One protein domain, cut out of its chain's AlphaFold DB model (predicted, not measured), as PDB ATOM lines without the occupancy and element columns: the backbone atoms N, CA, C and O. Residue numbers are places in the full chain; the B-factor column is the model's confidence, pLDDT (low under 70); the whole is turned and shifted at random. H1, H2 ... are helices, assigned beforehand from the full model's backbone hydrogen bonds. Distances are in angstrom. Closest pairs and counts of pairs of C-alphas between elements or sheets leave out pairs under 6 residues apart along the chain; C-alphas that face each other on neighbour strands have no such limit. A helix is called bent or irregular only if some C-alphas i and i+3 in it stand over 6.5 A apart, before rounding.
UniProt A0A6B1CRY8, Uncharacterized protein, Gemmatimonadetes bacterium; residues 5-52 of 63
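Overview. This is residues 5 to 52 of the 63 residues of an uncharacterized protein of Gemmatimonadetes bacterium (UniProt A0A6B1CRY8). The model is an open, wide U of four helices strung along the chain, loosely arranged with no core. H3, the longest helix, makes most of the floor of the U; at one end H2 leads on to a corner with H1, and at the other end residues 41 to 44 turn off to the side of H3's line and lead to the short helix H4, which is apart from H3. The printed part has 48 residues with four named helices in the order H1, H2, H3, H4 and no named strand, and its class is all helix. It is extended, with a radius of gyration of the C-alphas of 15.7 A, and its elongated outline spans 42 by 24 by 14 A.

Along the chain. H1 holds residues 5 to 12 and begins with C-alpha 5 at (122.867, 125.538, 137.440); it is 10.6 A long from first to last C-alpha. H2 holds residues 15 to 23 and is 13.6 A long. It is neither bent nor irregular, but only just: C-alphas 15 and 18 are 6.5 A apart. H3 holds residues 25 to 40 and runs 22.6 A, from C-alpha 25 at (115.845, 139.308, 122.939) to C-alpha 40 at (112.325, 121.662, 109.210). H4 holds residues 45 to 50, is 8.8 A long and ends with C-alpha 50 at (127.888, 112.996, 109.693).

Arrangement. H1 and H2 are close but not clearly touching, with 2 pairs of C-alphas within 8 A. Their closest C-alphas are those of Met 11 and Tyr 17, 6.5 A apart. Their lines are about perpendicular, at 86 degrees, and their centres are 13.7 A apart. H2 and H3 meet only through their link, the single residue Ala 24. H3 and H4 are apart, though they follow each other in the chain. H1 is apart from H3 and from H4, and H2 is apart from H4. In H1, H3 and H4 every O i to N i+4 pair is within hydrogen-bond range; in H2 it is 4 of 5.

Size, cuts and confidence. The two C-alphas farthest apart are those of Pro 15 and Thr 51, at 43.2 A, and the first and last printed C-alphas, of Lys 5 and Leu 52, are 31.9 A apart. The links from H1 to H2, from H2 to H3 and from H3 to H4 are tight, with 2, 1 and 4 residues. Much of the printed part stands free, among it residues 22 to 34 and residues 45 to 52, of which 45 to 50 belong to H4. The printed part has no cut. The mean pLDDT of the printed part is 85.6; residues 45 to 52 are under 70, and H4 has a mean of 55.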
ATOM      1  N   LYS A   5     123.970 124.928 136.685       95.19
ATOM      2  CA  LYS A   5     122.867 125.538 137.440       95.19
ATOM      3  C   LYS A   5     123.361 126.631 138.386       95.19
ATOM      4  O   LYS A   5     122.767 127.703 138.429       95.19
ATOM      5  N   GLU A   6     124.454 126.377 139.101       95.75
ATOM      6  CA  GLU A   6     125.069 127.354 140.007       95.75
ATOM      7  C   GLU A   6     125.619 128.562 139.242       95.75
ATOM      8  O   GLU A   6     125.457 129.698 139.688       95.75
ATOM      9  N   LEU A   7     126.194 128.340 138.055       94.00
ATOM     10  CA  LEU A   7     126.655 129.419 137.185       94.00
ATOM     11  C   LEU A   7     125.489 130.310 136.728       94.00
ATOM     12  O   LEU A   7     125.575 131.530 136.846       94.00
ATOM     13  N   ILE A   8     124.379 129.719 136.271       93.31
ATOM     14  CA  ILE A   8     123.183 130.479 135.873       93.31
ATOM     15  C   ILE A   8     122.610 131.260 137.056       93.31
ATOM     16  O   ILE A   8     122.275 132.433 136.901       93.31
ATOM     17  N   ALA A   9     122.495 130.634 138.230       94.19
ATOM     18  CA  ALA A   9     121.974 131.294 139.425       94.19
ATOM     19  C   ALA A   9     122.824 132.516 139.804       94.19
ATOM     20  O   ALA A   9     122.280 133.588 140.061       94.19
ATOM     21  N   LYS A  10     124.154 132.379 139.737       93.31
ATOM     22  CA  LYS A  10     125.105 133.468 139.978       93.31
ATOM     23  C   LYS A  10     125.015 134.593 138.940       93.31
ATOM     24  O   LYS A  10     125.211 135.753 139.283       93.31
ATOM     25  N   MET A  11     124.755 134.278 137.672       91.19
ATOM     26  CA  MET A  11     124.559 135.312 136.649       91.19
ATOM     27  C   MET A  11     123.238 136.056 136.869       91.19
ATOM     28  O   MET A  11     123.217 137.280 136.858       91.19
ATOM     29  N   ARG A  12     122.153 135.329 137.159       91.88
ATOM     30  CA  ARG A  12     120.821 135.908 137.403       91.88
ATOM     31  C   ARG A  12     120.730 136.764 138.662       91.88
ATOM     32  O   ARG A  12     119.836 137.598 138.741       91.88
ATOM     33  N   SER A  13     121.616 136.569 139.637       93.31
ATOM     34  CA  SER A  13     121.676 137.429 140.824       93.31
ATOM     35  C   SER A  13     122.286 138.808 140.545       93.31
ATOM     36  O   SER A  13     122.266 139.657 141.430       93.31
ATOM     37  N   GLN A  14     122.854 139.041 139.355       93.81
ATOM     38  CA  GLN A  14     123.381 140.348 138.968       93.81
ATOM     39  C   GLN A  14     122.250 141.221 138.402       93.81
ATOM     40  O   GLN A  14     121.538 140.767 137.506       93.81
ATOM     41  N   PRO A  15     122.083 142.472 138.864       87.38
ATOM     42  CA  PRO A  15     120.985 143.335 138.420       87.38
ATOM     43  C   PRO A  15     121.046 143.655 136.916       87.38
ATOM     44  O   PRO A  15     120.015 143.649 136.250       87.38
ATOM     45  N   GLU A  16     122.249 143.819 136.360       93.00
ATOM     46  CA  GLU A  16     122.474 144.075 134.925       93.00
ATOM     47  C   GLU A  16     122.137 142.882 134.022       93.00
ATOM     48  O   GLU A  16     122.005 143.034 132.808       93.00
ATOM     49  N   TYR A  17     122.031 141.673 134.587       91.94
ATOM     50  CA  TYR A  17     121.809 140.466 133.797       91.94
ATOM     51  C   TYR A  17     120.491 140.538 133.040       91.94
ATOM     52  O   TYR A  17     120.442 140.184 131.867       91.94
ATOM     53  N   LYS A  18     119.429 141.000 133.709       90.81
ATOM     54  CA  LYS A  18     118.105 141.089 133.097       90.81
ATOM     55  C   LYS A  18     118.095 142.090 131.945       90.81
ATOM     56  O   LYS A  18     117.623 141.749 130.874       90.81
ATOM     57  N   GLU A  19     118.658 143.274 132.156       93.56
ATOM     58  CA  GLU A  19     118.699 144.334 131.146       93.56
ATOM     59  C   GLU A  19     119.419 143.875 129.873       93.56
ATOM     60  O   GLU A  19     118.843 143.925 128.792       93.56
ATOM     61  N   LYS A  20     120.622 143.305 130.009       93.25
ATOM     62  CA  LYS A  20     121.387 142.786 128.862       93.25
ATOM     63  C   LYS A  20     120.723 141.572 128.209       93.25
ATOM     64  O   LYS A  20     120.849 141.365 127.005       93.25
ATOM     65  N   TYR A  21     120.039 140.740 128.995       91.44
ATOM     66  CA  TYR A  21     119.290 139.600 128.467       91.44
ATOM     67  C   TYR A  21     118.076 140.052 127.648       91.44
ATOM     68  O   TYR A  21     117.808 139.477 126.595       91.44
ATOM     69  N   ASP A  22     117.369 141.075 128.129       92.94
ATOM     70  CA  ASP A  22     116.200 141.651 127.469       92.94
ATOM     71  C   ASP A  22     116.611 142.444 126.212       92.94
ATOM     72  O   ASP A  22     115.936 142.348 125.188       92.94
ATOM     73  N   GLU A  23     117.751 143.146 126.237       96.25
ATOM     74  CA  GLU A  23     118.334 143.817 125.063       96.25
ATOM     75  C   GLU A  23     118.648 142.826 123.931       96.25
ATOM     76  O   GLU A  23     118.363 143.113 122.773       96.25
ATOM     77  N   ALA A  24     119.151 141.633 124.268       94.62
ATOM     78  CA  ALA A  24     119.480 140.570 123.314       94.62
ATOM     79  C   ALA A  24     118.269 139.722 122.854       94.62
ATOM     80  O   ALA A  24     118.422 138.725 122.133       94.62
ATOM     81  N   ALA A  25     117.050 140.052 123.300       94.31
ATOM     82  CA  ALA A  25     115.845 139.308 122.939       94.31
ATOM     83  C   ALA A  25     115.608 139.197 121.413       94.31
ATOM     84  O   ALA A  25     115.257 138.096 120.963       94.31
ATOM     85  N   PRO A  26     115.826 140.247 120.590       95.38
ATOM     86  CA  PRO A  26     115.666 140.161 119.137       95.38
ATOM     87  C   PRO A  26     116.587 139.118 118.486       95.38
ATOM     88  O   PRO A  26     116.153 138.348 117.620       95.38
ATOM     89  N   GLU A  27     117.845 139.041 118.918       95.12
ATOM     90  CA  GLU A  27     118.841 138.089 118.425       95.12
ATOM     91  C   GLU A  27     118.469 136.657 118.808       95.12
ATOM     92  O   GLU A  27     118.592 135.738 117.990       95.12
ATOM     93  N   PHE A  28     117.963 136.443 120.025       94.94
ATOM     94  CA  PHE A  28     117.478 135.129 120.443       94.94
ATOM     95  C   PHE A  28     116.267 134.676 119.630       94.94
ATOM     96  O   PHE A  28     116.167 133.495 119.285       94.94
ATOM     97  N   ASP A  29     115.369 135.589 119.273       96.38
ATOM     98  CA  ASP A  29     114.232 135.273 118.414       96.38
ATOM     99  C   ASP A  29     114.657 134.943 116.983       96.38
ATOM    100  O   ASP A  29     114.130 133.992 116.388       96.38
ATOM    101  N   LEU A  30     115.644 135.656 116.435       96.19
ATOM    102  CA  LEU A  30     116.252 135.295 115.155       96.19
ATOM    103  C   LEU A  30     116.879 133.897 115.223       96.19
ATOM    104  O   LEU A  30     116.594 133.049 114.372       96.19
ATOM    105  N   LEU A  31     117.668 133.621 116.262       95.38
ATOM    106  CA  LEU A  31     118.305 132.323 116.463       95.38
ATOM    107  C   LEU A  31     117.270 131.193 116.557       95.38
ATOM    108  O   LEU A  31     117.436 130.153 115.920       95.38
ATOM    109  N   ARG A  32     116.169 131.392 117.292       95.06
ATOM    110  CA  ARG A  32     115.067 130.416 117.368       95.06
ATOM    111  C   ARG A  32     114.472 130.143 115.991       95.06
ATOM    112  O   ARG A  32     114.311 128.981 115.630       95.06
ATOM    113  N   LYS A  33     114.201 131.184 115.198       95.69
ATOM    114  CA  LYS A  33     113.681 131.033 113.827       95.69
ATOM    115  C   LYS A  33     114.649 130.248 112.939       95.69
ATOM    116  O   LYS A  33     114.210 129.354 112.217       95.69
ATOM    117  N   MET A  34     115.952 130.520 113.029       93.56
ATOM    118  CA  MET A  34     116.980 129.774 112.293       93.56
ATOM    119  C   MET A  34     117.042 128.304 112.719       93.56
ATOM    120  O   MET A  34     117.120 127.417 111.870       93.56
ATOM    121  N   LEU A  35     116.972 128.027 114.023       92.12
ATOM    122  CA  LEU A  35     116.955 126.661 114.546       92.12
ATOM    123  C   LEU A  35     115.707 125.898 114.098       92.12
ATOM    124  O   LEU A  35     115.814 124.736 113.713       92.12
ATOM    125  N   GLU A  36     114.538 126.535 114.093       92.31
ATOM    126  CA  GLU A  36     113.305 125.928 113.586       92.31
ATOM    127  C   GLU A  36     113.371 125.672 112.075       92.31
ATOM    128  O   GLU A  36     113.014 124.585 111.622       92.31
ATOM    129  N   ALA A  37     113.903 126.613 111.289       91.62
ATOM    130  CA  ALA A  37     114.143 126.404 109.862       91.62
ATOM    131  C   ALA A  37     115.097 125.222 109.613       91.62
ATOM    132  O   ALA A  37     114.816 124.351 108.791       91.62
ATOM    133  N   ARG A  38     116.183 125.137 110.390       89.81
ATOM    134  CA  ARG A  38     117.147 124.031 110.348       89.81
ATOM    135  C   ARG A  38     116.492 122.684 110.676       89.81
ATOM    136  O   ARG A  38     116.725 121.707 109.969       89.81
ATOM    137  N   LYS A  39     115.656 122.627 111.718       86.88
ATOM    138  CA  LYS A  39     114.900 121.415 112.079       86.88
ATOM    139  C   LYS A  39     113.954 120.989 110.959       86.88
ATOM    140  O   LYS A  39     113.931 119.811 110.618       86.88
ATOM    141  N   ARG A  40     113.219 121.932 110.355       87.56
ATOM    142  CA  ARG A  40     112.325 121.662 109.210       87.56
ATOM    143  C   ARG A  40     113.077 121.125 107.996       87.56
ATOM    144  O   ARG A  40     112.557 120.267 107.299       87.56
ATOM    145  N   ALA A  41     114.307 121.585 107.778       88.94
ATOM    146  CA  ALA A  41     115.188 121.078 106.730       88.94
ATOM    147  C   ALA A  41     115.804 119.695 107.046       88.94
ATOM    148  O   ALA A  41     116.625 119.208 106.274       88.94
ATOM    149  N   GLY A  42     115.474 119.069 108.184       84.81
ATOM    150  CA  GLY A  42     116.041 117.777 108.589       84.81
ATOM    151  C   GLY A  42     117.513 117.846 109.016       84.81
ATOM    152  O   GLY A  42     118.149 116.815 109.231       84.81
ATOM    153  N   LEU A  43     118.064 119.054 109.177       80.56
ATOM    154  CA  LEU A  43     119.460 119.281 109.530       80.56
ATOM    155  C   LEU A  43     119.652 119.144 111.044       80.56
ATOM    156  O   LEU A  43     119.824 120.123 111.773       80.56
ATOM    157  N   THR A  44     119.611 117.915 111.550       76.94
ATOM    158  CA  THR A  44     119.892 117.649 112.965       76.94
ATOM    159  C   THR A  44     121.367 117.917 113.293       76.94
ATOM    160  O   THR A  44     122.232 117.987 112.416       76.94
ATOM    161  N   LEU A  45     121.697 118.091 114.575       64.62
ATOM    162  CA  LEU A  45     123.096 118.197 115.008       64.62
ATOM    163  C   LEU A  45     123.920 116.977 114.547       64.62
ATOM    164  O   LEU A  45     125.091 117.120 114.216       64.62
ATOM    165  N   ASN A  46     123.275 115.812 114.434       60.72
ATOM    166  CA  ASN A  46     123.900 114.573 113.984       60.72
ATOM    167  C   ASN A  46     124.159 114.548 112.465       60.72
ATOM    168  O   ASN A  46     125.182 114.032 112.033       60.72
ATOM    169  N   SER A  47     123.292 115.154 111.643       53.66
ATOM    170  CA  SER A  47     123.510 115.206 110.188       53.66
ATOM    171  C   SER A  47     124.647 116.156 109.797       53.66
ATOM    172  O   SER A  47     125.366 115.878 108.846       53.66
ATOM    173  N   ALA A  48     124.858 117.237 110.555       51.97
ATOM    174  CA  ALA A  48     125.984 118.153 110.346       51.97
ATOM    175  C   ALA A  48     127.336 117.583 110.835       51.97
ATOM    176  O   ALA A  48     128.385 118.003 110.361       51.97
ATOM    177  N   LEU A  49     127.320 116.623 111.769       50.00
ATOM    178  CA  LEU A  49     128.507 115.869 112.204       50.00
ATOM    179  C   LEU A  49     128.785 114.644 111.314       50.00
ATOM    180  O   LEU A  49     129.932 114.222 111.196       50.00
ATOM    181  N   GLY A  50     127.760 114.102 110.648       47.53
ATOM    182  CA  GLY A  50     127.888 112.996 109.693       47.53
ATOM    183  C   GLY A  50     128.650 113.357 108.415       47.53
ATOM    184  O   GLY A  50     129.301 112.492 107.838       47.53
ATOM    185  N   THR A  51     128.664 114.631 108.009       46.78
ATOM    186  CA  THR A  51     129.466 115.104 106.865       46.78
ATOM    187  C   THR A  51     130.948 115.294 107.192       46.78
ATOM    188  O   THR A  51     131.751 115.416 106.278       46.78
ATOM    189  N   LEU A  52     131.340 115.266 108.471       49.41
ATOM    190  CA  LEU A  52     132.751 115.259 108.887       49.41
ATOM    191  C   LEU A  52     133.298 113.841 109.114       49.41
ATOM    192  O   LEU A  52     134.472 113.676 109.431       49.41
TER     193      LEU A  52